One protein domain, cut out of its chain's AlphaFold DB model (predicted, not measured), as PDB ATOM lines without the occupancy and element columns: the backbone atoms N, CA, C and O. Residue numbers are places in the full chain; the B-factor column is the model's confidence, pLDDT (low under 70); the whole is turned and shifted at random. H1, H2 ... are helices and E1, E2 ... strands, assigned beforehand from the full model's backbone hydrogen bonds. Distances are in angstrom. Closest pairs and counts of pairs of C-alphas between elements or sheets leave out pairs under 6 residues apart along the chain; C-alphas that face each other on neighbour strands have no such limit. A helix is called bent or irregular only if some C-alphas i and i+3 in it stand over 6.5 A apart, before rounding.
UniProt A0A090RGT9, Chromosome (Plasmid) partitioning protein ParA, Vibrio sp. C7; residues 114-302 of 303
ATOM      1  N   ILE A 114     -15.589 -90.585 246.488       98.44
ATOM      2  CA  ILE A 114     -16.438 -89.408 246.300       98.44
ATOM      3  C   ILE A 114     -15.787 -88.244 247.040       98.44
ATOM      4  O   ILE A 114     -15.759 -88.210 248.272       98.44
ATOM      5  N   LEU A 115     -15.239 -87.302 246.279       98.44
ATOM      6  CA  LEU A 115     -14.562 -86.120 246.791       98.44
ATOM      7  C   LEU A 115     -15.525 -84.937 246.736       98.44
ATOM      8  O   LEU A 115     -15.780 -84.371 245.672       98.44
ATOM      9  N   ALA A 116     -16.033 -84.541 247.898       97.69
ATOM     10  CA  ALA A 116     -16.784 -83.305 248.039       97.69
ATOM     11  C   ALA A 116     -15.824 -82.118 248.016       97.69
ATOM     12  O   ALA A 116     -14.957 -82.020 248.882       97.69
ATOM     13  N   VAL A 117     -15.992 -81.198 247.071       97.25
ATOM     14  CA  VAL A 117     -15.255 -79.934 247.056       97.25
ATOM     15  C   VAL A 117     -16.176 -78.865 247.619       97.25
ATOM     16  O   VAL A 117     -17.056 -78.349 246.930       97.25
ATOM     17  N   ALA A 118     -16.008 -78.558 248.905       94.56
ATOM     18  CA  ALA A 118     -16.930 -77.692 249.626       94.56
ATOM     19  C   ALA A 118     -16.220 -76.675 250.515       94.56
ATOM     20  O   ALA A 118     -15.187 -76.938 251.125       94.56
ATOM     21  N   ASN A 119     -16.810 -75.484 250.553       91.31
ATOM     22  CA  ASN A 119     -16.464 -74.371 251.422       91.31
ATOM     23  C   ASN A 119     -17.610 -73.349 251.358       91.31
ATOM     24  O   ASN A 119     -17.999 -72.924 250.261       91.31
ATOM     25  N   GLN A 120     -18.116 -72.933 252.521       87.88
ATOM     26  CA  GLN A 120     -19.175 -71.927 252.628       87.88
ATOM     27  C   GLN A 120     -18.746 -70.562 252.069       87.88
ATOM     28  O   GLN A 120     -19.560 -69.780 251.578       87.88
ATOM     29  N   LYS A 121     -17.446 -70.255 252.092       86.25
ATOM     30  CA  LYS A 121     -16.937 -69.038 251.468       86.25
ATOM     31  C   LYS A 121     -16.972 -69.174 249.939       86.25
ATOM     32  O   LYS A 121     -16.410 -70.102 249.350       86.25
ATOM     33  N   GLY A 122     -17.657 -68.238 249.284       84.38
ATOM     34  CA  GLY A 122     -17.623 -68.076 247.829       84.38
ATOM     35  C   GLY A 122     -16.251 -67.601 247.339       84.38
ATOM     36  O   GLY A 122     -15.518 -66.956 248.084       84.38
ATOM     37  N   GLY A 123     -15.901 -67.915 246.088       84.31
ATOM     38  CA  GLY A 123     -14.651 -67.445 245.469       84.31
ATOM     39  C   GLY A 123     -13.369 -68.153 245.930       84.31
ATOM     40  O   GLY A 123     -12.282 -67.716 245.582       84.31
ATOM     41  N   THR A 124     -13.473 -69.258 246.667       88.06
ATOM     42  CA  THR A 124     -12.326 -70.034 247.188       88.06
ATOM     43  C   THR A 124     -11.688 -70.986 246.178       88.06
ATOM     44  O   THR A 124     -10.732 -71.676 246.505       88.06
ATOM     45  N   GLY A 125     -12.214 -71.047 244.951       91.06
ATOM     46  CA  GLY A 125     -11.707 -71.936 243.903       91.06
ATOM     47  C   GLY A 125     -12.330 -73.335 243.879       91.06
ATOM     48  O   GLY A 125     -11.731 -74.223 243.286       91.06
ATOM     49  N   LYS A 126     -13.521 -73.545 244.466       94.56
ATOM     50  CA  LYS A 126     -14.251 -74.835 244.430       94.56
ATOM     51  C   LYS A 126     -14.441 -75.380 243.014       94.56
ATOM     52  O   LYS A 126     -13.876 -76.417 242.684       94.56
ATOM     53  N   THR A 127     -15.135 -74.636 242.159       94.19
ATOM     54  CA  THR A 127     -15.414 -75.043 240.778       94.19
ATOM     55  C   THR A 127     -14.139 -75.275 239.978       94.19
ATOM     56  O   THR A 127     -13.938 -76.335 239.391       94.19
ATOM     57  N   VAL A 128     -13.226 -74.301 240.004       93.75
ATOM     58  CA  VAL A 128     -11.956 -74.371 239.268       93.75
ATOM     59  C   VAL A 128     -11.108 -75.546 239.757       93.75
ATOM     60  O   VAL A 128     -10.532 -76.261 238.940       93.75
ATOM     61  N   GLY A 129     -11.045 -75.772 241.069       94.94
ATOM     62  CA  GLY A 129     -10.350 -76.903 241.674       94.94
ATOM     63  C   GLY A 129     -10.968 -78.234 241.259       94.94
ATOM     64  O   GLY A 129     -10.247 -79.099 240.773       94.94
ATOM     65  N   THR A 130     -12.292 -78.371 241.362       97.25
ATOM     66  CA  THR A 130     -13.041 -79.571 240.949       97.25
ATOM     67  C   THR A 130     -12.733 -79.932 239.499       97.25
ATOM     68  O   THR A 130     -12.285 -81.041 239.218       97.25
ATOM     69  N   ILE A 131     -12.895 -78.973 238.582       94.88
ATOM     70  CA  ILE A 131     -12.714 -79.190 237.144       94.88
ATOM     71  C   ILE A 131     -11.263 -79.529 236.800       94.88
ATOM     72  O   ILE A 131     -11.012 -80.473 236.048       94.88
ATOM     73  N   ASN A 132     -10.292 -78.793 237.349       93.62
ATOM     74  CA  ASN A 132      -8.883 -79.034 237.040       93.62
ATOM     75  C   ASN A 132      -8.373 -80.345 237.635       93.62
ATOM     76  O   ASN A 132      -7.670 -81.080 236.947       93.62
ATOM     77  N   VAL A 133      -8.733 -80.667 238.882       95.81
ATOM     78  CA  VAL A 133      -8.321 -81.928 239.514       95.81
ATOM     79  C   VAL A 133      -8.946 -83.112 238.778       95.81
ATOM     80  O   VAL A 133      -8.226 -84.049 238.441       95.81
ATOM     81  N   ALA A 134     -10.240 -83.052 238.448       96.31
ATOM     82  CA  ALA A 134     -10.907 -84.092 237.668       96.31
ATOM     83  C   ALA A 134     -10.256 -84.277 236.285       96.31
ATOM     84  O   ALA A 134      -9.906 -85.398 235.914       96.31
ATOM     85  N   SER A 135     -10.009 -83.175 235.563       92.94
ATOM     86  CA  SER A 135      -9.306 -83.194 234.269       92.94
ATOM     87  C   SER A 135      -7.925 -83.818 234.378       92.94
ATOM     88  O   SER A 135      -7.535 -84.609 233.527       92.94
ATOM     89  N   TYR A 136      -7.167 -83.439 235.408       92.06
ATOM     90  CA  TYR A 136      -5.807 -83.913 235.611       92.06
ATOM     91  C   TYR A 136      -5.791 -85.416 235.888       92.06
ATOM     92  O   TYR A 136      -5.054 -86.150 235.236       92.06
ATOM     93  N   ILE A 137      -6.637 -85.887 236.809       92.94
ATOM     94  CA  ILE A 137      -6.752 -87.313 237.138       92.94
ATOM     95  C   ILE A 137      -7.140 -88.120 235.897       92.94
ATOM     96  O   ILE A 137      -6.560 -89.179 235.660       92.94
ATOM     97  N   ALA A 138      -8.080 -87.605 235.102       92.00
ATOM     98  CA  ALA A 138      -8.531 -88.276 233.896       92.00
ATOM     99  C   ALA A 138      -7.442 -88.292 232.810       92.00
ATOM    100  O   ALA A 138      -7.129 -89.362 232.300       92.00
ATOM    101  N   ALA A 139      -6.820 -87.149 232.500       86.75
ATOM    102  CA  ALA A 139      -5.979 -86.982 231.311       86.75
ATOM    103  C   ALA A 139      -4.465 -87.162 231.514       86.75
ATOM    104  O   ALA A 139      -3.747 -87.315 230.530       86.75
ATOM    105  N   GLN A 140      -3.950 -87.092 232.745       76.25
ATOM    106  CA  GLN A 140      -2.496 -87.094 232.999       76.25
ATOM    107  C   GLN A 140      -1.977 -88.386 233.630       76.25
ATOM    108  O   GLN A 140      -0.770 -88.625 233.651       76.25
ATOM    109  N   LEU A 141      -2.861 -89.234 234.158       70.06
ATOM    110  CA  LEU A 141      -2.465 -90.469 234.828       70.06
ATOM    111  C   LEU A 141      -2.571 -91.665 233.870       70.06
ATOM    112  O   LEU A 141      -3.604 -91.892 233.248       70.06
ATOM    113  N   HIS A 142      -1.519 -92.494 233.805       73.19
ATOM    114  CA  HIS A 142      -1.493 -93.752 233.013       73.19
ATOM    115  C   HIS A 142      -2.575 -94.738 233.420       73.19
ATOM    116  O   HIS A 142      -3.012 -95.553 232.608       73.19
ATOM    117  N   ALA A 143      -2.991 -94.618 234.676       81.88
ATOM    118  CA  ALA A 143      -4.027 -95.399 235.299       81.88
ATOM    119  C   ALA A 143      -5.385 -95.253 234.601       81.88
ATOM    120  O   ALA A 143      -6.173 -96.181 234.716       81.88
ATOM    121  N   GLU A 144      -5.647 -94.147 233.881       89.44
ATOM    122  CA  GLU A 144      -6.910 -93.917 233.158       89.44
ATOM    123  C   GLU A 144      -8.133 -94.214 234.042       89.44
ATOM    124  O   GLU A 144      -8.972 -95.067 233.744       89.44
ATOM    125  N   TYR A 145      -8.193 -93.521 235.180       93.50
ATOM    126  CA  TYR A 145      -9.335 -93.595 236.085       93.50
ATOM    127  C   TYR A 145     -10.609 -93.177 235.357       93.50
ATOM    128  O   TYR A 145     -10.595 -92.221 234.582       93.50
ATOM    129  N   ARG A 146     -11.723 -93.843 235.642       96.38
ATOM    130  CA  ARG A 146     -13.048 -93.418 235.185       96.38
ATOM    131  C   ARG A 146     -13.542 -92.330 236.127       96.38
ATOM    132  O   ARG A 146     -13.825 -92.600 237.295       96.38
ATOM    133  N   VAL A 147     -13.579 -91.094 235.650       98.00
ATOM    134  CA  VAL A 147     -13.824 -89.911 236.477       98.00
ATOM    135  C   VAL A 147     -15.217 -89.354 236.206       98.00
ATOM    136  O   VAL A 147     -15.640 -89.232 235.055       98.00
ATOM    137  N   GLY A 148     -15.931 -89.001 237.271       98.19
ATOM    138  CA  GLY A 148     -17.170 -88.234 237.198       98.19
ATOM    139  C   GLY A 148     -17.012 -86.850 237.824       98.19
ATOM    140  O   GLY A 148     -16.298 -86.681 238.814       98.19
ATOM    141  N   ILE A 149     -17.704 -85.862 237.268       98.38
ATOM    142  CA  ILE A 149     -17.931 -84.564 237.910       98.38
ATOM    143  C   ILE A 149     -19.428 -84.406 238.139       98.38
ATOM    144  O   ILE A 149     -20.219 -84.698 237.247       98.38
ATOM    145  N   ILE A 150     -19.811 -83.907 239.309       98.12
ATOM    146  CA  ILE A 150     -21.179 -83.480 239.594       98.12
ATOM    147  C   ILE A 150     -21.159 -81.988 239.915       98.12
ATOM    148  O   ILE A 150     -20.453 -81.566 240.830       98.12
ATOM    149  N   ASP A 151     -21.932 -81.199 239.175       96.19
ATOM    150  CA  ASP A 151     -22.137 -79.774 239.449       96.19
ATOM    151  C   ASP A 151     -23.429 -79.572 240.232       96.19
ATOM    152  O   ASP A 151     -24.502 -79.552 239.640       96.19
ATOM    153  N   LEU A 152     -23.332 -79.459 241.558       94.56
ATOM    154  CA  LEU A 152     -24.482 -79.197 242.429       94.56
ATOM    155  C   LEU A 152     -24.738 -77.717 242.681       94.56
ATOM    156  O   LEU A 152     -25.689 -77.401 243.401       94.56
ATOM    157  N   ASP A 153     -23.913 -76.815 242.147       91.62
ATOM    158  CA  ASP A 153     -24.185 -75.389 242.232       91.62
ATOM    159  C   ASP A 153     -25.205 -75.014 241.144       91.62
ATOM    160  O   ASP A 153     -24.889 -75.083 239.953       91.62
ATOM    161  N   PRO A 154     -26.421 -74.559 241.502       85.56
ATOM    162  CA  PRO A 154     -27.426 -74.168 240.519       85.56
ATOM    163  C   PRO A 154     -27.010 -73.044 239.562       85.56
ATOM    164  O   PRO A 154     -27.710 -72.774 238.586       85.56
ATOM    165  N   GLN A 155     -25.907 -72.342 239.842       84.19
ATOM    166  CA  GLN A 155     -25.329 -71.390 238.896       84.19
ATOM    167  C   GLN A 155     -24.727 -72.070 237.658       84.19
ATOM    168  O   GLN A 155     -24.529 -71.400 236.645       84.19
ATOM    169  N   GLY A 156     -24.440 -73.375 237.716       84.94
ATOM    170  CA  GLY A 156     -23.977 -74.163 236.575       84.94
ATOM    171  C   GLY A 156     -22.580 -73.791 236.085       84.94
ATOM    172  O   GLY A 156     -22.244 -74.035 234.924       84.94
ATOM    173  N   THR A 157     -21.760 -73.150 236.928       86.62
ATOM    174  CA  THR A 157     -20.444 -72.637 236.511       86.62
ATOM    175  C   THR A 157     -19.542 -73.773 236.043       86.62
ATOM    176  O   THR A 157     -18.871 -73.631 235.022       86.62
ATOM    177  N   ALA A 158     -19.546 -74.910 236.748       87.50
ATOM    178  CA  ALA A 158     -18.765 -76.079 236.364       87.50
ATOM    179  C   ALA A 158     -19.288 -76.665 235.043       87.50
ATOM    180  O   ALA A 158     -18.505 -76.993 234.155       87.50
ATOM    181  N   SER A 159     -20.613 -76.735 234.889       88.44
ATOM    182  CA  SER A 159     -21.300 -77.276 233.710       88.44
ATOM    183  C   SER A 159     -20.919 -76.557 232.417       88.44
ATOM    184  O   SER A 159     -20.835 -77.183 231.358       88.44
ATOM    185  N   MET A 160     -20.603 -75.261 232.493       82.56
ATOM    186  CA  MET A 160     -20.151 -74.493 231.333       82.56
ATOM    187  C   MET A 160     -18.765 -74.913 230.818       82.56
ATOM    188  O   MET A 160     -18.503 -74.749 229.625       82.56
ATOM    189  N   TYR A 161     -17.894 -75.498 231.652       82.38
ATOM    190  CA  TYR A 161     -16.530 -75.888 231.251       82.38
ATOM    191  C   TYR A 161     -16.476 -77.037 230.237       82.38
ATOM    192  O   TYR A 161     -15.449 -77.173 229.564       82.38
ATOM    193  N   TYR A 162     -17.527 -77.855 230.145       78.12
ATOM    194  CA  TYR A 162     -17.647 -78.976 229.201       78.12
ATOM    195  C   TYR A 162     -18.971 -78.933 228.439       78.12
ATOM    196  O   TYR A 162     -19.541 -79.965 228.096       78.12
ATOM    197  N   SER A 163     -19.500 -77.731 228.224       68.31
ATOM    198  CA  SER A 163     -20.754 -77.557 227.505       68.31
ATOM    199  C   SER A 163     -20.628 -78.043 226.055       68.31
ATOM    200  O   SER A 163     -19.713 -77.662 225.326       68.31
ATOM    201  N   ASP A 164     -21.541 -78.934 225.663       63.19
ATOM    202  CA  ASP A 164     -21.566 -79.532 224.330       63.19
ATOM    203  C   ASP A 164     -22.109 -78.535 223.291       63.19
ATOM    204  O   ASP A 164     -23.030 -77.762 223.570       63.19
ATOM    205  N   ARG A 165     -21.557 -78.556 222.074       55.22
ATOM    206  CA  ARG A 165     -21.954 -77.674 220.963       55.22
ATOM    207  C   ARG A 165     -23.354 -78.004 220.433       55.22
ATOM    208  O   ARG A 165     -24.040 -77.112 219.939       55.22
ATOM    209  N   ASN A 166     -23.807 -79.250 220.581       54.44
ATOM    210  CA  ASN A 166     -25.110 -79.705 220.096       54.44
ATOM    211  C   ASN A 166     -26.159 -79.665 221.216       54.44
ATOM    212  O   ASN A 166     -26.491 -80.669 221.832       54.44
ATOM    213  N   HIS A 167     -26.709 -78.475 221.472       53.91
ATOM    214  CA  HIS A 167     -27.750 -78.264 222.490       53.91
ATOM    215  C   HIS A 167     -29.094 -78.953 222.190       53.91
ATOM    216  O   HIS A 167     -29.968 -78.968 223.052       53.91
ATOM    217  N   GLN A 168     -29.281 -79.501 220.986       48.88
ATOM    218  CA  GLN A 168     -30.597 -79.926 220.496       48.88
ATOM    219  C   GLN A 168     -31.146 -81.203 221.154       48.88
ATOM    220  O   GLN A 168     -32.337 -81.454 221.030       48.88
ATOM    221  N   ASP A 169     -30.332 -81.942 221.915       58.56
ATOM    222  CA  ASP A 169     -30.724 -83.204 222.566       58.56
ATOM    223  C   ASP A 169     -30.568 -83.182 224.100       58.56
ATOM    224  O   ASP A 169     -30.534 -84.216 224.751       58.56
ATOM    225  N   LEU A 170     -30.472 -82.014 224.741       68.38
ATOM    226  CA  LEU A 170     -30.239 -81.955 226.197       68.38
ATOM    227  C   LEU A 170     -31.517 -81.895 227.046       68.38
ATOM    228  O   LEU A 170     -31.447 -82.042 228.270       68.38
ATOM    229  N   ASP A 171     -32.680 -81.692 226.430       70.06
ATOM    230  CA  ASP A 171     -33.945 -81.525 227.157       70.06
ATOM    231  C   ASP A 171     -34.411 -82.821 227.830       70.06
ATOM    232  O   ASP A 171     -34.964 -82.766 228.925       70.06
ATOM    233  N   HIS A 172     -34.109 -83.984 227.244       78.81
ATOM    234  CA  HIS A 172     -34.443 -85.292 227.821       78.81
ATOM    235  C   HIS A 172     -33.431 -85.790 228.866       78.81
ATOM    236  O   HIS A 172     -33.682 -86.789 229.537       78.81
ATOM    237  N   ILE A 173     -32.293 -85.108 229.004       88.62
ATOM    238  CA  ILE A 173     -31.239 -85.456 229.957       88.62
ATOM    239  C   ILE A 173     -31.565 -84.830 231.313       88.62
ATOM    240  O   ILE A 173     -31.799 -83.625 231.391       88.62
ATOM    241  N   CYS A 174     -31.553 -85.597 232.400       93.50
ATOM    242  CA  CYS A 174     -31.813 -85.035 233.725       93.50
ATOM    243  C   CYS A 174     -30.625 -84.198 234.218       93.50
ATOM    244  O   CYS A 174     -29.464 -84.556 234.007       93.50
ATOM    245  N   SER A 175     -30.904 -83.084 234.898       94.31
ATOM    246  CA  SER A 175     -29.880 -82.421 235.707       94.31
ATOM    247  C   SER A 175     -29.613 -83.201 236.995       94.31
ATOM    248  O   SER A 175     -30.396 -84.064 237.403       94.31
ATOM    249  N   VAL A 176     -28.538 -82.847 237.703       94.75
ATOM    250  CA  VAL A 176     -28.357 -83.330 239.078       94.75
ATOM    251  C   VAL A 176     -29.538 -82.943 239.972       94.75
ATOM    252  O   VAL A 176     -29.938 -83.730 240.830       94.75
ATOM    253  N   GLY A 177     -30.115 -81.753 239.764       94.69
ATOM    254  CA  GLY A 177     -31.272 -81.289 240.512       94.69
ATOM    255  C   GLY A 177     -32.461 -82.207 240.280       94.69
ATOM    256  O   GLY A 177     -32.983 -82.747 241.253       94.69
ATOM    257  N   ASP A 178     -32.816 -82.460 239.015       95.25
ATOM    258  CA  ASP A 178     -33.904 -83.359 238.627       95.25
ATOM    259  C   ASP A 178     -33.764 -84.734 239.287       95.25
ATOM    260  O   ASP A 178     -34.714 -85.234 239.893       95.25
ATOM    261  N   LEU A 179     -32.566 -85.324 239.246       96.12
ATOM    262  CA  LEU A 179     -32.314 -86.627 239.859       96.12
ATOM    263  C   LEU A 179     -32.475 -86.586 241.385       96.12
ATOM    264  O   LEU A 179     -33.180 -87.424 241.954       96.12
ATOM    265  N   ILE A 180     -31.867 -85.603 242.058       95.50
ATOM    266  CA  ILE A 180     -31.880 -85.502 243.525       95.50
ATOM    267  C   ILE A 180     -33.298 -85.323 244.072       95.50
ATOM    268  O   ILE A 180     -33.649 -85.955 245.074       95.50
ATOM    269  N   ILE A 181     -34.124 -84.499 243.418       94.56
ATOM    270  CA  ILE A 181     -35.514 -84.304 243.848       94.56
ATOM    271  C   ILE A 181     -36.476 -85.351 243.286       94.56
ATOM    272  O   ILE A 181     -37.663 -85.296 243.608       94.56
ATOM    273  N   GLY A 182     -36.015 -86.303 242.472       93.12
ATOM    274  CA  GLY A 182     -36.883 -87.309 241.852       93.12
ATOM    275  C   GLY A 182     -37.885 -86.696 240.872       93.12
ATOM    276  O   GLY A 182     -39.072 -87.005 240.932       93.12
ATOM    277  N   ASN A 183     -37.436 -85.746 240.056       92.50
ATOM    278  CA  ASN A 183     -38.201 -85.102 238.992       92.50
ATOM    279  C   ASN A 183     -37.831 -85.713 237.632       92.50
ATOM    280  O   ASN A 183     -37.271 -85.049 236.764       92.50
ATOM    281  N   TYR A 184     -38.089 -87.007 237.481       93.06
ATOM    282  CA  TYR A 184     -37.863 -87.749 236.248       93.06
ATOM    283  C   TYR A 184     -38.858 -88.901 236.149       93.06
ATOM    284  O   TYR A 184     -39.387 -89.374 237.155       93.06
ATOM    285  N   GLU A 185     -39.073 -89.369 234.927       92.31
ATOM    286  CA  GLU A 185     -39.843 -90.571 234.638       92.31
ATOM    287  C   GLU A 185     -38.914 -91.609 234.009       92.31
ATOM    288  O   GLU A 185     -37.979 -91.267 233.279       92.31
ATOM    289  N   LEU A 186     -39.152 -92.878 234.329       93.69
ATOM    290  CA  LEU A 186     -38.455 -93.990 233.697       93.69
ATOM    291  C   LEU A 186     -39.268 -94.454 232.491       93.69
ATOM    292  O   LEU A 186     -40.483 -94.642 232.586       93.69
ATOM    293  N   ARG A 187     -38.594 -94.632 231.357       92.19
ATOM    294  CA  ARG A 187     -39.161 -95.226 230.143       92.19
ATOM    295  C   ARG A 187     -39.439 -96.716 230.384       92.19
ATOM    296  O   ARG A 187     -38.890 -97.324 231.303       92.19
ATOM    297  N   ASP A 188     -40.261 -97.331 229.536       93.69
ATOM    298  CA  ASP A 188     -40.562 -98.763 229.649       93.69
ATOM    299  C   ASP A 188     -39.279 -99.613 229.616       93.69
ATOM    300  O   ASP A 188     -38.545 -99.627 228.628       93.69
ATOM    301  N   GLY A 189     -39.025-100.333 230.713       93.69
ATOM    302  CA  GLY A 189     -37.840-101.179 230.884       93.69
ATOM    303  C   GLY A 189     -36.557-100.445 231.293       93.69
ATOM    304  O   GLY A 189     -35.549-101.111 231.502       93.69
ATOM    305  N   GLU A 190     -36.586 -99.119 231.439       95.69
ATOM    306  CA  GLU A 190     -35.453 -98.320 231.912       95.69
ATOM    307  C   GLU A 190     -35.301 -98.438 233.433       95.69
ATOM    308  O   GLU A 190     -36.261 -98.281 234.193       95.69
ATOM    309  N   THR A 191     -34.082 -98.702 233.897       96.56
ATOM    310  CA  THR A 191     -33.758 -98.704 235.324       96.56
ATOM    311  C   THR A 191     -33.292 -97.326 235.794       96.56
ATOM    312  O   THR A 191     -32.924 -96.456 235.004       96.56
ATOM    313  N   LEU A 192     -33.235 -97.123 237.115       95.44
ATOM    314  CA  LEU A 192     -32.598 -95.928 237.677       95.44
ATOM    315  C   LEU A 192     -31.130 -95.805 237.235       95.44
ATOM    316  O   LEU A 192     -30.671 -94.702 236.963       95.44
ATOM    317  N   SER A 193     -30.413 -96.930 237.158       97.38
ATOM    318  CA  SER A 193     -29.017 -96.960 236.710       97.38
ATOM    319  C   SER A 193     -28.891 -96.417 235.289       97.38
ATOM    320  O   SER A 193     -28.100 -95.505 235.068       97.38
ATOM    321  N   ASP A 194     -29.754 -96.867 234.371       96.56
ATOM    322  CA  ASP A 194     -29.775 -96.391 232.981       96.56
ATOM    323  C   ASP A 194     -30.037 -94.880 232.911       96.56
ATOM    324  O   ASP A 194     -29.277 -94.142 232.282       96.56
ATOM    325  N   ARG A 195     -31.058 -94.398 233.635       96.12
ATOM    326  CA  ARG A 195     -31.428 -92.975 233.685       96.12
ATOM    327  C   ARG A 195     -30.301 -92.100 234.243       96.12
ATOM    328  O   ARG A 195     -30.025 -91.024 233.706       96.12
ATOM    329  N   VAL A 196     -29.653 -92.528 235.328       97.19
ATOM    330  CA  VAL A 196     -28.533 -91.787 235.930       97.19
ATOM    331  C   VAL A 196     -27.315 -91.827 235.008       97.19
ATOM    332  O   VAL A 196     -26.695 -90.788 234.795       97.19
ATOM    333  N   SER A 197     -27.000 -92.983 234.422       96.88
ATOM    334  CA  SER A 197     -25.876 -93.166 233.498       96.88
ATOM    335  C   SER A 197     -26.007 -92.289 232.247       96.88
ATOM    336  O   SER A 197     -25.074 -91.554 231.925       96.88
ATOM    337  N   GLU A 198     -27.190 -92.258 231.613       94.88
ATOM    338  CA  GLU A 198     -27.515 -91.367 230.478       94.88
ATOM    339  C   GLU A 198     -27.349 -89.883 230.857       94.88
ATOM    340  O   GLU A 198     -26.994 -89.051 230.022       94.88
ATOM    341  N   SER A 199     -27.550 -89.544 232.135       95.19
ATOM    342  CA  SER A 199     -27.416 -88.173 232.640       95.19
ATOM    343  C   SER A 199     -25.968 -87.730 232.882       95.19
ATOM    344  O   SER A 199     -25.693 -86.529 232.956       95.19
ATOM    345  N   PHE A 200     -25.021 -88.670 232.961       95.88
ATOM    346  CA  PHE A 200     -23.590 -88.374 232.971       95.88
ATOM    347  C   PHE A 200     -23.071 -88.216 231.542       95.88
ATOM    348  O   PHE A 200     -22.682 -89.176 230.877       95.88
ATOM    349  N   LEU A 201     -23.007 -86.972 231.083       92.56
ATOM    350  CA  LEU A 201     -22.638 -86.666 229.709       92.56
ATOM    351  C   LEU A 201     -21.131 -86.788 229.464       92.56
ATOM    352  O   LEU A 201     -20.337 -86.475 230.358       92.56
ATOM    353  N   PRO A 202     -20.715 -87.209 228.258       91.44
ATOM    354  CA  PRO A 202     -19.308 -87.256 227.889       91.44
ATOM    355  C   PRO A 202     -18.679 -85.859 227.877       91.44
ATOM    356  O   PRO A 202     -19.352 -84.843 227.701       91.44
ATOM    357  N   THR A 203     -17.361 -85.817 228.045       88.56
ATOM    358  CA  THR A 203     -16.554 -84.605 227.866       88.56
ATOM    359  C   THR A 203     -15.543 -84.805 226.734       88.56
ATOM    360  O   THR A 203     -15.467 -85.873 226.131       88.56
ATOM    361  N   THR A 204     -14.713 -83.796 226.458       84.19
ATOM    362  CA  THR A 204     -13.577 -83.944 225.533       84.19
ATOM    363  C   THR A 204     -12.472 -84.860 226.078       84.19
ATOM    364  O   THR A 204     -11.539 -85.187 225.354       84.19
ATOM    365  N   ILE A 205     -12.550 -85.290 227.342       88.88
ATOM    366  CA  ILE A 205     -11.662 -86.298 227.923       88.88
ATOM    367  C   ILE A 205     -12.433 -87.637 227.972       88.88
ATOM    368  O   ILE A 205     -13.459 -87.705 228.649       88.88
ATOM    369  N   PRO A 206     -11.968 -88.708 227.299       89.12
ATOM    370  CA  PRO A 206     -12.767 -89.919 227.047       89.12
ATOM    371  C   PRO A 206     -13.272 -90.637 228.303       89.12
ATOM    372  O   PRO A 206     -14.377 -91.169 228.341       89.12
ATOM    373  N   ASN A 207     -12.452 -90.644 229.350       93.69
ATOM    374  CA  ASN A 207     -12.706 -91.284 230.637       93.69
ATOM    375  C   ASN A 207     -13.265 -90.311 231.689       93.69
ATOM    376  O   ASN A 207     -13.226 -90.617 232.881       93.69
ATOM    377  N   LEU A 208     -13.773 -89.149 231.269       95.12
ATOM    378  CA  LEU A 208     -14.386 -88.144 232.132       95.12
ATOM    379  C   LEU A 208     -15.814 -87.851 231.667       95.12
ATOM    380  O   LEU A 208     -16.028 -87.419 230.532       95.12
ATOM    381  N   ARG A 209     -16.780 -88.023 232.573       96.50
ATOM    382  CA  ARG A 209     -18.186 -87.657 232.352       96.50
ATOM    383  C   ARG A 209     -18.677 -86.663 233.393       96.50
ATOM    384  O   ARG A 209     -18.127 -86.576 234.490       96.50
ATOM    385  N   MET A 210     -19.725 -85.923 233.057       95.44
ATOM    386  CA  MET A 210     -20.256 -84.863 233.899       95.44
ATOM    387  C   MET A 210     -21.774 -84.939 234.040       95.44
ATOM    388  O   MET A 210     -22.501 -84.899 233.052       95.44
ATOM    389  N   LEU A 211     -22.238 -84.954 235.286       96.00
ATOM    390  CA  LEU A 211     -23.623 -84.696 235.644       96.00
ATOM    391  C   LEU A 211     -23.772 -83.202 235.950       96.00
ATOM    392  O   LEU A 211     -23.144 -82.666 236.865       96.00
ATOM    393  N   ARG A 212     -24.562 -82.516 235.127       92.75
ATOM    394  CA  ARG A 212     -24.612 -81.050 235.079       92.75
ATOM    395  C   ARG A 212     -25.761 -80.476 235.902       92.75
ATOM    396  O   ARG A 212     -26.789 -81.131 236.082       92.75
ATOM    397  N   ALA A 213     -25.613 -79.215 236.291       91.25
ATOM    398  CA  ALA A 213     -26.729 -78.382 236.709       91.25
ATOM    399  C   ALA A 213     -27.448 -77.790 235.483       91.25
ATOM    400  O   ALA A 213     -26.832 -77.520 234.447       91.25
ATOM    401  N   LYS A 214     -28.754 -77.560 235.614       87.38
ATOM    402  CA  LYS A 214     -29.585 -76.813 234.657       87.38
ATOM    403  C   LYS A 214     -30.109 -75.527 235.289       87.38
ATOM    404  O   LYS A 214     -30.154 -75.382 236.505       87.38
ATOM    405  N   GLU A 215     -30.590 -74.601 234.463       82.06
ATOM    406  CA  GLU A 215     -31.229 -73.370 234.952       82.06
ATOM    407  C   GLU A 215     -32.433 -73.649 235.874       82.06
ATOM    408  O   GLU A 215     -32.645 -72.940 236.861       82.06
ATOM    409  N   SER A 216     -33.161 -74.742 235.621       84.38
ATOM    410  CA  SER A 216     -34.254 -75.247 236.464       84.38
ATOM    411  C   SER A 216     -33.835 -75.595 237.899       84.38
ATOM    412  O   SER A 216     -34.703 -75.649 238.785       84.38
ATOM    413  N   ASP A 217     -32.535 -75.785 238.146       90.62
ATOM    414  CA  ASP A 217     -31.974 -76.108 239.457       90.62
ATOM    415  C   ASP A 217     -31.836 -74.866 240.344       90.62
ATOM    416  O   ASP A 217     -31.653 -74.992 241.551       90.62
ATOM    417  N   ARG A 218     -31.988 -73.640 239.816       88.56
ATOM    418  CA  ARG A 218     -31.948 -72.416 240.649       88.56
ATOM    419  C   ARG A 218     -33.009 -72.408 241.750       88.56
ATOM    420  O   ARG A 218     -32.796 -71.824 242.807       88.56
ATOM    421  N   GLY A 219     -34.135 -73.083 241.516       89.06
ATOM    422  CA  GLY A 219     -35.197 -73.294 242.503       89.06
ATOM    423  C   GLY A 219     -35.070 -74.591 243.308       89.06
ATOM    424  O   GLY A 219     -36.017 -74.936 244.016       89.06
ATOM    425  N   LEU A 220     -33.958 -75.328 243.182       91.00
ATOM    426  CA  LEU A 220     -33.778 -76.668 243.751       91.00
ATOM    427  C   LEU A 220     -34.073 -76.696 245.248       91.00
ATOM    428  O   LEU A 220     -34.868 -77.519 245.681       91.00
ATOM    429  N   GLU A 221     -33.510 -75.764 246.018       91.06
ATOM    430  CA  GLU A 221     -33.688 -75.744 247.474       91.06
ATOM    431  C   GLU A 221     -35.159 -75.552 247.876       91.06
ATOM    432  O   GLU A 221     -35.662 -76.249 248.754       91.06
ATOM    433  N   GLY A 222     -35.887 -74.670 247.183       92.56
ATOM    434  CA  GLY A 222     -37.319 -74.460 247.419       92.56
ATOM    435  C   GLY A 222     -38.148 -75.709 247.110       92.56
ATOM    436  O   GLY A 222     -38.940 -76.143 247.947       92.56
ATOM    437  N   LYS A 223     -37.909 -76.334 245.948       92.25
ATOM    438  CA  LYS A 223     -38.557 -77.599 245.551       92.25
ATOM    439  C   LYS A 223     -38.240 -78.727 246.537       92.25
ATOM    440  O   LYS A 223     -39.106 -79.535 246.864       92.25
ATOM    441  N   PHE A 224     -37.003 -78.774 247.031       93.19
ATOM    442  CA  PHE A 224     -36.564 -79.759 248.011       93.19
ATOM    443  C   PHE A 224     -37.326 -79.582 249.330       93.19
ATOM    444  O   PHE A 224     -37.925 -80.539 249.823       93.19
ATOM    445  N   HIS A 225     -37.374 -78.359 249.872       93.00
ATOM    446  CA  HIS A 225     -38.141 -78.042 251.080       93.00
ATOM    447  C   HIS A 225     -39.619 -78.411 250.952       93.00
ATOM    448  O   HIS A 225     -40.182 -78.989 251.884       93.00
ATOM    449  N   GLU A 226     -40.237 -78.111 249.810       94.00
ATOM    450  CA  GLU A 226     -41.628 -78.471 249.544       94.00
ATOM    451  C   GLU A 226     -41.830 -79.989 249.655       94.00
ATOM    452  O   GLU A 226     -42.639 -80.443 250.470       94.00
ATOM    453  N   LYS A 227     -41.032 -80.786 248.933       93.88
ATOM    454  CA  LYS A 227     -41.116 -82.255 248.975       93.88
ATOM    455  C   LYS A 227     -40.861 -82.834 250.368       93.88
ATOM    456  O   LYS A 227     -41.550 -83.772 250.770       93.88
ATOM    457  N   VAL A 228     -39.928 -82.260 251.131       93.62
ATOM    458  CA  VAL A 228     -39.687 -82.650 252.532       93.62
ATOM    459  C   VAL A 228     -40.903 -82.359 253.405       93.62
ATOM    460  O   VAL A 228     -41.334 -83.231 254.153       93.62
ATOM    461  N   SER A 229     -41.491 -81.167 253.296       94.00
ATOM    462  CA  SER A 229     -42.665 -80.793 254.097       94.00
ATOM    463  C   SER A 229     -43.906 -81.632 253.776       94.00
ATOM    464  O   SER A 229     -44.720 -81.891 254.659       94.00
ATOM    465  N   GLN A 230     -44.016 -82.112 252.536       95.31
ATOM    466  CA  GLN A 230     -45.051 -83.046 252.094       95.31
ATOM    467  C   GLN A 230     -44.751 -84.509 252.469       95.31
ATOM    468  O   GLN A 230     -45.546 -85.393 252.157       95.31
ATOM    469  N   GLY A 231     -43.614 -84.790 253.119       92.62
ATOM    470  CA  GLY A 231     -43.226 -86.141 253.525       92.62
ATOM    471  C   GLY A 231     -42.874 -87.071 252.360       92.62
ATOM    472  O   GLY A 231     -42.942 -88.286 252.518       92.62
ATOM    473  N   GLN A 232     -42.503 -86.530 251.192       92.50
ATOM    474  CA  GLN A 232     -42.173 -87.335 250.006       92.50
ATOM    475  C   GLN A 232     -40.804 -88.027 250.100       92.50
ATOM    476  O   GLN A 232     -40.528 -88.949 249.336       92.50
ATOM    477  N   PHE A 233     -39.941 -87.598 251.026       91.12
ATOM    478  CA  PHE A 233     -38.632 -88.206 251.253       91.12
ATOM    479  C   PHE A 233     -38.569 -88.849 252.634       91.12
ATOM    480  O   PHE A 233     -38.681 -88.162 253.647       91.12
ATOM    481  N   ALA A 234     -38.324 -90.162 252.670       88.06
ATOM    482  CA  ALA A 234     -38.081 -90.882 253.920       88.06
ATOM    483  C   ALA A 234     -36.796 -90.394 254.612       88.06
ATOM    484  O   ALA A 234     -36.767 -90.218 255.827       88.06
ATOM    485  N   ASN A 235     -35.748 -90.137 253.825       91.44
ATOM    486  CA  ASN A 235     -34.533 -89.474 254.270       91.44
ATOM    487  C   ASN A 235     -34.151 -88.393 253.237       91.44
ATOM    488  O   ASN A 235     -33.871 -88.711 252.084       91.44
ATOM    489  N   PRO A 236     -34.174 -87.101 253.600       92.38
ATOM    490  CA  PRO A 236     -33.820 -86.028 252.676       92.38
ATOM    491  C   PRO A 236     -32.310 -85.863 252.465       92.38
ATOM    492  O   PRO A 236     -31.904 -85.099 251.597       92.38
ATOM    493  N   TYR A 237     -31.463 -86.543 253.240       93.12
ATOM    494  CA  TYR A 237     -30.011 -86.344 253.228       93.12
ATOM    495  C   TYR A 237     -29.231 -87.415 252.453       93.12
ATOM    496  O   TYR A 237     -28.030 -87.255 252.274       93.12
ATOM    497  N   ASN A 238     -29.874 -88.493 251.993       94.50
ATOM    498  CA  ASN A 238     -29.217 -89.610 251.297       94.50
ATOM    499  C   ASN A 238     -29.588 -89.722 249.805       94.50
ATOM    500  O   ASN A 238     -29.201 -90.690 249.155       94.50
ATOM    501  N   ARG A 239     -30.337 -88.762 249.251       96.19
ATOM    502  CA  ARG A 239     -30.820 -88.791 247.860       96.19
ATOM    503  C   ARG A 239     -29.671 -88.933 246.865       96.19
ATOM    504  O   ARG A 239     -29.757 -89.716 245.927       96.19
ATOM    505  N   LEU A 240     -28.579 -88.201 247.091       97.06
ATOM    506  CA  LEU A 240     -27.394 -88.296 246.239       97.06
ATOM    507  C   LEU A 240     -26.664 -89.635 246.392       97.06
ATOM    508  O   LEU A 240     -26.133 -90.139 245.409       97.06
ATOM    509  N   SER A 241     -26.659 -90.236 247.585       96.81
ATOM    510  CA  SER A 241     -26.078 -91.568 247.789       96.81
ATOM    511  C   SER A 241     -26.781 -92.615 246.926       96.81
ATOM    512  O   SER A 241     -26.103 -93.374 246.251       96.81
ATOM    513  N   GLU A 242     -28.116 -92.592 246.859       95.25
ATOM    514  CA  GLU A 242     -28.891 -93.520 246.016       95.25
ATOM    515  C   GLU A 242     -28.565 -93.363 244.519       95.25
ATOM    516  O   GLU A 242     -28.432 -94.351 243.798       95.25
ATOM    517  N   ILE A 243     -28.386 -92.122 244.052       96.75
ATOM    518  CA  ILE A 243     -27.980 -91.826 242.670       96.75
ATOM    519  C   ILE A 243     -26.582 -92.386 242.389       96.75
ATOM    520  O   ILE A 243     -26.356 -92.995 241.347       96.75
ATOM    521  N   LEU A 244     -25.642 -92.183 243.313       97.94
ATOM    522  CA  LEU A 244     -24.256 -92.625 243.157       97.94
ATOM    523  C   LEU A 244     -24.103 -94.144 243.260       97.94
ATOM    524  O   LEU A 244     -23.280 -94.712 242.547       97.94
ATOM    525  N   GLU A 245     -24.905 -94.806 244.094       96.88
ATOM    526  CA  GLU A 245     -24.980 -96.270 244.179       96.88
ATOM    527  C   GLU A 245     -25.450 -96.883 242.852       96.88
ATOM    528  O   GLU A 245     -24.901 -97.892 242.413       96.88
ATOM    529  N   ALA A 246     -26.401 -96.242 242.162       96.81
ATOM    530  CA  ALA A 246     -26.921 -96.725 240.882       96.81
ATOM    531  C   ALA A 246     -25.871 -96.755 239.755       96.81
ATOM    532  O   ALA A 246     -26.037 -97.509 238.797       96.81
ATOM    533  N   VAL A 247     -24.793 -95.971 239.862       97.19
ATOM    534  CA  VAL A 247     -23.700 -95.907 238.873       97.19
ATOM    535  C   VAL A 247     -22.329 -96.191 239.488       97.19
ATOM    536  O   VAL A 247     -21.300 -95.838 238.908       97.19
ATOM    537  N   GLU A 248     -22.288 -96.845 240.657       96.69
ATOM    538  CA  GLU A 248     -21.045 -97.048 241.411       96.69
ATOM    539  C   GLU A 248     -19.975 -97.707 240.537       96.69
ATOM    540  O   GLU A 248     -18.809 -97.305 240.554       96.69
ATOM    541  N   ASP A 249     -20.370 -98.716 239.762       95.50
ATOM    542  CA  ASP A 249     -19.488 -99.535 238.932       95.50
ATOM    543  C   ASP A 249     -18.967 -98.840 237.681       95.50
ATOM    544  O   ASP A 249     -18.037 -99.359 237.069       95.50
ATOM    545  N   GLU A 250     -19.477 -97.665 237.320       97.12
ATOM    546  CA  GLU A 250     -19.035 -96.949 236.124       97.12
ATOM    547  C   GLU A 250     -17.889 -95.964 236.378       97.12
ATOM    548  O   GLU A 250     -17.192 -95.569 235.442       97.12
ATOM    549  N   PHE A 251     -17.672 -95.581 237.635       97.81
ATOM    550  CA  PHE A 251     -16.691 -94.576 238.034       97.81
ATOM    551  C   PHE A 251     -15.699 -95.155 239.030       97.81
ATOM    552  O   PHE A 251     -16.041 -96.009 239.831       97.81
ATOM    553  N   ASP A 252     -14.463 -94.675 239.028       97.38
ATOM    554  CA  ASP A 252     -13.488 -94.959 240.083       97.38
ATOM    555  C   ASP A 252     -13.452 -93.823 241.109       97.38
ATOM    556  O   ASP A 252     -13.282 -94.060 242.309       97.38
ATOM    557  N   ILE A 253     -13.668 -92.597 240.631       97.88
ATOM    558  CA  ILE A 253     -13.685 -91.379 241.430       97.88
ATOM    559  C   ILE A 253     -14.715 -90.388 240.887       97.88
ATOM    560  O   ILE A 253     -14.820 -90.183 239.679       97.88
ATOM    561  N   ILE A 254     -15.451 -89.745 241.788       98.62
ATOM    562  CA  ILE A 254     -16.357 -88.640 241.477       98.62
ATOM    563  C   ILE A 254     -15.960 -87.422 242.302       98.62
ATOM    564  O   ILE A 254     -15.752 -87.524 243.511       98.62
ATOM    565  N   LEU A 255     -15.863 -86.268 241.647       98.69
ATOM    566  CA  LEU A 255     -15.675 -84.976 242.293       98.69
ATOM    567  C   LEU A 255     -16.983 -84.188 242.237       98.69
ATOM    568  O   LEU A 255     -17.642 -84.147 241.200       98.69
ATOM    569  N   ILE A 256     -17.350 -83.556 243.347       98.44
ATOM    570  CA  ILE A 256     -18.625 -82.848 243.479       98.44
ATOM    571  C   ILE A 256     -18.352 -81.376 243.774       98.44
ATOM    572  O   ILE A 256     -17.820 -81.053 244.838       98.44
ATOM    573  N   ASP A 257     -18.723 -80.500 242.837       97.06
ATOM    574  CA  ASP A 257     -18.722 -79.050 243.036       97.06
ATOM    575  C   ASP A 257     -19.996 -78.644 243.775       97.06
ATOM    576  O   ASP A 257     -21.092 -79.074 243.420       97.06
ATOM    577  N   THR A 258     -19.855 -77.838 244.825       95.12
ATOM    578  CA  THR A 258     -20.959 -77.513 245.736       95.12
ATOM    579  C   THR A 258     -21.229 -76.012 245.800       95.12
ATOM    580  O   THR A 258     -20.286 -75.210 245.730       95.12
ATOM    581  N   PRO A 259     -22.493 -75.597 246.017       92.69
ATOM    582  CA  PRO A 259     -22.808 -74.193 246.235       92.69
ATOM    583  C   PRO A 259     -22.200 -73.693 247.562       92.69
ATOM    584  O   PRO A 259     -21.953 -74.474 248.483       92.69
ATOM    585  N   PRO A 260     -21.983 -72.374 247.723       89.06
ATOM    586  CA  PRO A 260     -21.405 -71.797 248.941       89.06
ATOM    587  C   PRO A 260     -22.374 -71.762 250.139       89.06
ATOM    588  O   PRO A 260     -22.005 -71.315 251.220       89.06
ATOM    589  N   HIS A 261     -23.623 -72.195 249.980       86.19
ATOM    590  CA  HIS A 261     -24.641 -72.138 251.027       86.19
ATOM    591  C   HIS A 261     -24.925 -73.534 251.586       86.19
ATOM    592  O   HIS A 261     -24.994 -74.496 250.831       86.19
ATOM    593  N   MET A 262     -25.121 -73.640 252.903       86.56
ATOM    594  CA  MET A 262     -25.486 -74.897 253.570       86.56
ATOM    595  C   MET A 262     -26.946 -75.270 253.267       86.56
ATOM    596  O   MET A 262     -27.845 -74.936 254.035       86.56
ATOM    597  N   THR A 263     -27.160 -75.939 252.137       89.88
ATOM    598  CA  THR A 263     -28.460 -76.394 251.616       89.88
ATOM    599  C   THR A 263     -28.596 -77.916 251.680       89.88
ATOM    600  O   THR A 263     -27.616 -78.614 251.974       89.88
ATOM    601  N   TYR A 264     -29.770 -78.466 251.346       92.06
ATOM    602  CA  TYR A 264     -29.936 -79.924 251.233       92.06
ATOM    603  C   TYR A 264     -28.941 -80.556 250.258       92.06
ATOM    604  O   TYR A 264     -28.441 -81.647 250.537       92.06
ATOM    605  N   SER A 265     -28.591 -79.876 249.164       92.81
ATOM    606  CA  SER A 265     -27.581 -80.351 248.207       92.81
ATOM    607  C   SER A 265     -26.205 -80.543 248.852       92.81
ATOM    608  O   SER A 265     -25.546 -81.559 248.622       92.81
ATOM    609  N   VAL A 266     -25.781 -79.604 249.708       93.25
ATOM    610  CA  VAL A 266     -24.506 -79.715 250.433       93.25
ATOM    611  C   VAL A 266     -24.566 -80.843 251.455       93.25
ATOM    612  O   VAL A 266     -23.634 -81.636 251.527       93.25
ATOM    613  N   TYR A 267     -25.665 -80.984 252.201       93.00
ATOM    614  CA  TYR A 267     -25.805 -82.100 253.141       93.00
ATOM    615  C   TYR A 267     -25.808 -83.465 252.441       93.00
ATOM    616  O   TYR A 267     -25.111 -84.367 252.895       93.00
ATOM    617  N   ASN A 268     -26.509 -83.597 251.311       95.25
ATOM    618  CA  ASN A 268     -26.485 -84.806 250.481       95.25
ATOM    619  C   ASN A 268     -25.073 -85.131 249.985       95.25
ATOM    620  O   ASN A 268     -24.649 -86.284 250.012       95.25
ATOM    621  N   THR A 269     -24.323 -84.102 249.587       96.00
ATOM    622  CA  THR A 269     -22.916 -84.240 249.202       96.00
ATOM    623  C   THR A 269     -22.070 -84.761 250.356       96.00
ATOM    624  O   THR A 269     -21.349 -85.740 250.193       96.00
ATOM    625  N   LEU A 270     -22.169 -84.139 251.532       94.25
ATOM    626  CA  LEU A 270     -21.392 -84.529 252.708       94.25
ATOM    627  C   LEU A 270     -21.758 -85.929 253.213       94.25
ATOM    628  O   LEU A 270     -20.882 -86.634 253.703       94.25
ATOM    629  N   TYR A 271     -23.023 -86.335 253.081       94.06
ATOM    630  CA  TYR A 271     -23.484 -87.670 253.460       94.06
ATOM    631  C   TYR A 271     -22.961 -88.757 252.511       94.06
ATOM    632  O   TYR A 271     -22.624 -89.853 252.953       94.06
ATOM    633  N   ALA A 272     -22.857 -88.453 251.213       96.31
ATOM    634  CA  ALA A 272     -22.343 -89.382 250.210       96.31
ATOM    635  C   ALA A 272     -20.804 -89.419 250.125       96.31
ATOM    636  O   ALA A 272     -20.237 -90.402 249.652       96.31
ATOM    637  N   ALA A 273     -20.118 -88.354 250.543       96.94
ATOM    638  CA  ALA A 273     -18.684 -88.194 250.335       96.94
ATOM    639  C   ALA A 273     -17.828 -89.205 251.112       96.94
ATOM    640  O   ALA A 273     -18.013 -89.429 252.307       96.94
ATOM    641  N   THR A 274     -16.797 -89.738 250.452       97.06
ATOM    642  CA  THR A 274     -15.726 -90.504 251.109       97.06
ATOM    643  C   THR A 274     -14.593 -89.598 251.584       97.06
ATOM    644  O   THR A 274     -13.780 -89.995 252.418       97.06
ATOM    645  N   SER A 275     -14.496 -88.384 251.041       96.81
ATOM    646  CA  SER A 275     -13.483 -87.392 251.395       96.81
ATOM    647  C   SER A 275     -14.001 -85.972 251.181       96.81
ATOM    648  O   SER A 275     -14.744 -85.704 250.239       96.81
ATOM    649  N   LEU A 276     -13.568 -85.052 252.043       95.56
ATOM    650  CA  LEU A 276     -13.870 -83.625 251.946       95.56
ATOM    651  C   LEU A 276     -12.605 -82.853 251.560       95.56
ATOM    652  O   LEU A 276     -11.598 -82.900 252.267       95.56
ATOM    653  N   VAL A 277     -12.679 -82.114 250.460       96.00
ATOM    654  CA  VAL A 277     -11.656 -81.179 249.994       96.00
ATOM    655  C   VAL A 277     -12.150 -79.762 250.258       96.00
ATOM    656  O   VAL A 277     -13.189 -79.349 249.745       96.00
ATOM    657  N   VAL A 278     -11.385 -79.011 251.049       94.50
ATOM    658  CA  VAL A 278     -11.724 -77.639 251.441       94.50
ATOM    659  C   VAL A 278     -10.727 -76.679 250.804       94.50
ATOM    660  O   VAL A 278      -9.652 -76.454 251.364       94.50
ATOM    661  N   PRO A 279     -11.030 -76.124 249.619       92.31
ATOM    662  CA  PRO A 279     -10.174 -75.117 249.022       92.31
ATOM    663  C   PRO A 279     -10.274 -73.827 249.840       92.31
ATOM    664  O   PRO A 279     -11.355 -73.438 250.291       92.31
ATOM    665  N   MET A 280      -9.137 -73.177 250.054       89.44
ATOM    666  CA  MET A 280      -9.024 -71.997 250.902       89.44
ATOM    667  C   MET A 280      -7.979 -71.054 250.317       89.44
ATOM    668  O   MET A 280      -6.875 -71.469 249.965       89.44
ATOM    669  N   THR A 281      -8.329 -69.777 250.238       85.81
ATOM    670  CA  THR A 281      -7.388 -68.711 249.897       85.81
ATOM    671  C   THR A 281      -6.589 -68.343 251.152       85.81
ATOM    672  O   THR A 281      -7.173 -68.298 252.236       85.81
ATOM    673  N   PRO A 282      -5.277 -68.055 251.055       85.12
ATOM    674  CA  PRO A 282      -4.460 -67.669 252.206       85.12
ATOM    675  C   PRO A 282      -4.724 -66.209 252.617       85.12
ATOM    676  O   PRO A 282      -3.853 -65.351 252.500       85.12
ATOM    677  N   SER A 283      -5.943 -65.912 253.067       88.81
ATOM    678  CA  SER A 283      -6.324 -64.628 253.659       88.81
ATOM    679  C   SER A 283      -6.961 -64.860 255.031       88.81
ATOM    680  O   SER A 283      -7.647 -65.862 255.225       88.81
ATOM    681  N   GLU A 284      -6.742 -63.949 255.984       88.56
ATOM    682  CA  GLU A 284      -7.263 -64.093 257.356       88.56
ATOM    683  C   GLU A 284      -8.792 -64.250 257.369       88.56
ATOM    684  O   GLU A 284      -9.317 -65.196 257.948       88.56
ATOM    685  N   ASN A 285      -9.505 -63.401 256.622       85.75
ATOM    686  CA  ASN A 285     -10.965 -63.462 256.523       85.75
ATOM    687  C   ASN A 285     -11.471 -64.788 255.928       85.75
ATOM    688  O   ASN A 285     -12.511 -65.300 256.349       85.75
ATOM    689  N   ASP A 286     -10.770 -65.336 254.930       86.19
ATOM    690  CA  ASP A 286     -11.163 -66.604 254.308       86.19
ATOM    691  C   ASP A 286     -10.842 -67.792 255.216       86.19
ATOM    692  O   ASP A 286     -11.629 -68.743 255.281       86.19
ATOM    693  N   MET A 287      -9.727 -67.729 255.948       89.25
ATOM    694  CA  MET A 287      -9.386 -68.701 256.981       89.25
ATOM    695  C   MET A 287     -10.458 -68.730 258.068       89.25
ATOM    696  O   MET A 287     -11.015 -69.795 258.324       89.25
ATOM    697  N   ASP A 288     -10.814 -67.583 258.645       90.25
ATOM    698  CA  ASP A 288     -11.818 -67.499 259.710       90.25
ATOM    699  C   ASP A 288     -13.178 -68.033 259.246       90.25
ATOM    700  O   ASP A 288     -13.780 -68.880 259.912       90.25
ATOM    701  N   ALA A 289     -13.638 -67.619 258.060       87.69
ATOM    702  CA  ALA A 289     -14.882 -68.121 257.477       87.69
ATOM    703  C   ALA A 289     -14.858 -69.650 257.293       87.69
ATOM    704  O   ALA A 289     -15.833 -70.334 257.615       87.69
ATOM    705  N   THR A 290     -13.732 -70.190 256.822       90.38
ATOM    706  CA  THR A 290     -13.547 -71.634 256.628       90.38
ATOM    707  C   THR A 290     -13.545 -72.380 257.967       90.38
ATOM    708  O   THR A 290     -14.215 -73.405 258.103       90.38
ATOM    709  N   MET A 291     -12.853 -71.863 258.985       90.25
ATOM    710  CA  MET A 291     -12.792 -72.478 260.317       90.25
ATOM    711  C   MET A 291     -14.148 -72.458 261.027       90.25
ATOM    712  O   MET A 291     -14.537 -73.448 261.655       90.25
ATOM    713  N   HIS A 292     -14.908 -71.368 260.895       88.56
ATOM    714  CA  HIS A 292     -16.277 -71.291 261.401       88.56
ATOM    715  C   HIS A 292     -17.184 -72.323 260.734       88.56
ATOM    716  O   HIS A 292     -17.913 -73.037 261.426       88.56
ATOM    717  N   TRP A 293     -17.103 -72.455 259.411       89.69
ATOM    718  CA  TRP A 293     -17.866 -73.456 258.676       89.69
ATOM    719  C   TRP A 293     -17.540 -74.885 259.135       89.69
ATOM    720  O   TRP A 293     -18.449 -75.636 259.488       89.69
ATOM    721  N   LEU A 294     -16.255 -75.239 259.245       89.12
ATOM    722  CA  LEU A 294     -15.817 -76.545 259.755       89.12
ATOM    723  C   LEU A 294     -16.307 -76.811 261.188       89.12
ATOM    724  O   LEU A 294     -16.724 -77.923 261.519       89.12
ATOM    725  N   THR A 295     -16.302 -75.784 262.039       88.12
ATOM    726  CA  THR A 295     -16.817 -75.881 263.412       88.12
ATOM    727  C   THR A 295     -18.323 -76.153 263.430       88.12
ATOM    728  O   THR A 295     -18.786 -76.968 264.230       88.12
ATOM    729  N   ASN A 296     -19.083 -75.531 262.528       85.19
ATOM    730  CA  ASN A 296     -20.524 -75.751 262.400       85.19
ATOM    731  C   ASN A 296     -20.846 -77.154 261.868       85.19
ATOM    732  O   ASN A 296     -21.738 -77.809 262.402       85.19
ATOM    733  N   LEU A 297     -20.075 -77.670 260.902       83.88
ATOM    734  CA  LEU A 297     -20.237 -79.047 260.414       83.88
ATOM    735  C   LEU A 297     -20.130 -80.082 261.541       83.88
ATOM    736  O   LEU A 297     -20.881 -81.058 261.571       83.88
ATOM    737  N   ARG A 298     -19.238 -79.858 262.514       79.25
ATOM    738  CA  ARG A 298     -19.122 -80.715 263.704       79.25
ATOM    739  C   ARG A 298     -20.386 -80.706 264.572       79.25
ATOM    740  O   ARG A 298     -20.687 -81.703 265.221       79.25
ATOM    741  N   GLN A 299     -21.097 -79.584 264.642       68.12
ATOM    742  CA  GLN A 299     -22.327 -79.480 265.430       68.12
ATOM    743  C   GLN A 299     -23.489 -80.186 264.729       68.12
ATOM    744  O   GLN A 299     -24.243 -80.894 265.391       68.12
ATOM    745  N   SER A 300     -23.569 -80.067 263.402       64.81
ATOM    746  CA  SER A 300     -24.605 -80.697 262.574       64.81
ATOM    747  C   SER A 300     -24.417 -82.203 262.351       64.81
ATOM    748  O   SER A 300     -25.332 -82.862 261.877       64.81
ATOM    749  N   SER A 301     -23.238 -82.752 262.658       57.47
ATOM    750  CA  SER A 301     -22.914 -84.184 262.513       57.47
ATOM    751  C   SER A 301     -23.125 -84.999 263.791       57.47
ATOM    752  O   SER A 301     -22.863 -86.204 263.801       57.47
ATOM    753  N   LYS A 302     -23.588 -84.372 264.881       37.09
ATOM    754  CA  LYS A 302     -24.039 -85.121 266.055       37.09
ATOM    755  C   LYS A 302     -25.413 -85.737 265.754       37.09
ATOM    756  O   LYS A 302     -26.289 -84.982 265.334       37.09
TER     757      LYS A 302
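This is residues 114 to 302 of the 303 residues of the protein "Chromosome (Plasmid) partitioning protein ParA" of Vibrio sp. C7 (UniProt A0A090RGT9). A mixed sheet of six strands has helices on both faces: H1 runs along one face with the short H2 near it, and H7 covers part of the other. Next to H7 gathers a group of helices, H3, H4, H5 and H6, mostly crossed but with H3 and H5 side by side, and H6 touches H3, H4 and H7, while the last helix, H8, lies off the sheet and touches no other helix. The printed part has 189 residues with eight named helices and six named strands, in the order E1 H1 E2 H2 H3 H4 E3 E4 H5 H6 E5 H7 E6 H8. The sheet's order is E3 E4 E2 E5 E1 E6, with E3 and E4 antiparallel and the other neighbours parallel, and the class is mixed, helices and strands. The whole is compact, with a radius of gyration of the C-alphas of 16.4 A and spans of 53, 47 and 28 A.

E1 is residues 114 to 117, beginning at C-alpha 114 (-16.438, -89.408, 246.300). H1 is residues 126 to 140, 20.5 A long, and E2 is residues 147 to 151, 13.4 A long. Three shorter helices follow: H2, residues 157 to 160, H3, residues 176 to 181, and H4, residues 192 to 199. E3, residues 200 to 202, and E4, residues 208 to 211, come next. H5, residues 215 to 229, is 23.5 A long, beginning at C-alpha 215 (-31.229, -73.370, 234.952), and is irregular: C-alphas 218 and 221 are 7.8 A apart. H6 is residues 239 to 246, E5 is residues 253 to 257, 13.4 A long, H7 is residues 264 to 272, 12.2 A long, and E6 is residues 275 to 277. H8, residues 284 to 300, is 24.6 A long and ends at C-alpha 300 (-24.605, -80.697, 262.574).

In the sheet, E2 and E5 are parallel, with N 148 and O 253 2.9 A apart, within hydrogen-bond range. So are E5 and E1, with N 115 and O 254 at 2.8 A, E1 and E6, with N 277 and O 116 at 2.8 A, and E4 and E2, with N 211 and O 149 at 2.8 A. E3 and E4 form an antiparallel hairpin, with N 210 and O 201 at 2.8 A. Three split strand-helix-strand units, two parallel strands joined through helices with another strand between them in the sheet, have right-handed crossovers: E1, H1, E2; E4, H5 H6, E5; and E5, H7, E6. H1 lies over E2 and E5 at a height over the sheet of 8.4 A, and H7 is on the opposite face at 9.6 A. H2 is on the same face as H1 and touches its residues 127 to 131, closest at the C-alphas of Thr 127 and Ala 158, 5.6 A. H6, the hub, touches H7 at a steep tilt of 43 degrees, the same way, closest at the C-alphas of Ser 241 and Ala 272, 5.0 A. H6 and H4 are about perpendicular at 84 degrees and touch, closest at the C-alphas of Ser 193 and Ala 246, 4.7 A. H3 touches H6, closest at the C-alphas of Ile 180 and Arg 239, 5.5 A. H3 touches H5 at a shallow tilt of 18 degrees, the same way, closest at the C-alphas of Gly 177 and Asp 217, 5.3 A. Every O i to N i+4 pair is within hydrogen-bond range in H1, H3, H4, H6 and H7, against 7 of 11 in H5 and 12 of 13 in H8; H2 is too short for such a pair.

The two C-alphas farthest apart are those of Asp 188 and Glu 284, 55.5 A. The printed part has no cut, and the link from H2 to H3, 15 residues, is long. The mean pLDDT of the printed part is 89.8, and residues 163 to 170 and 299 to 302 are under 70.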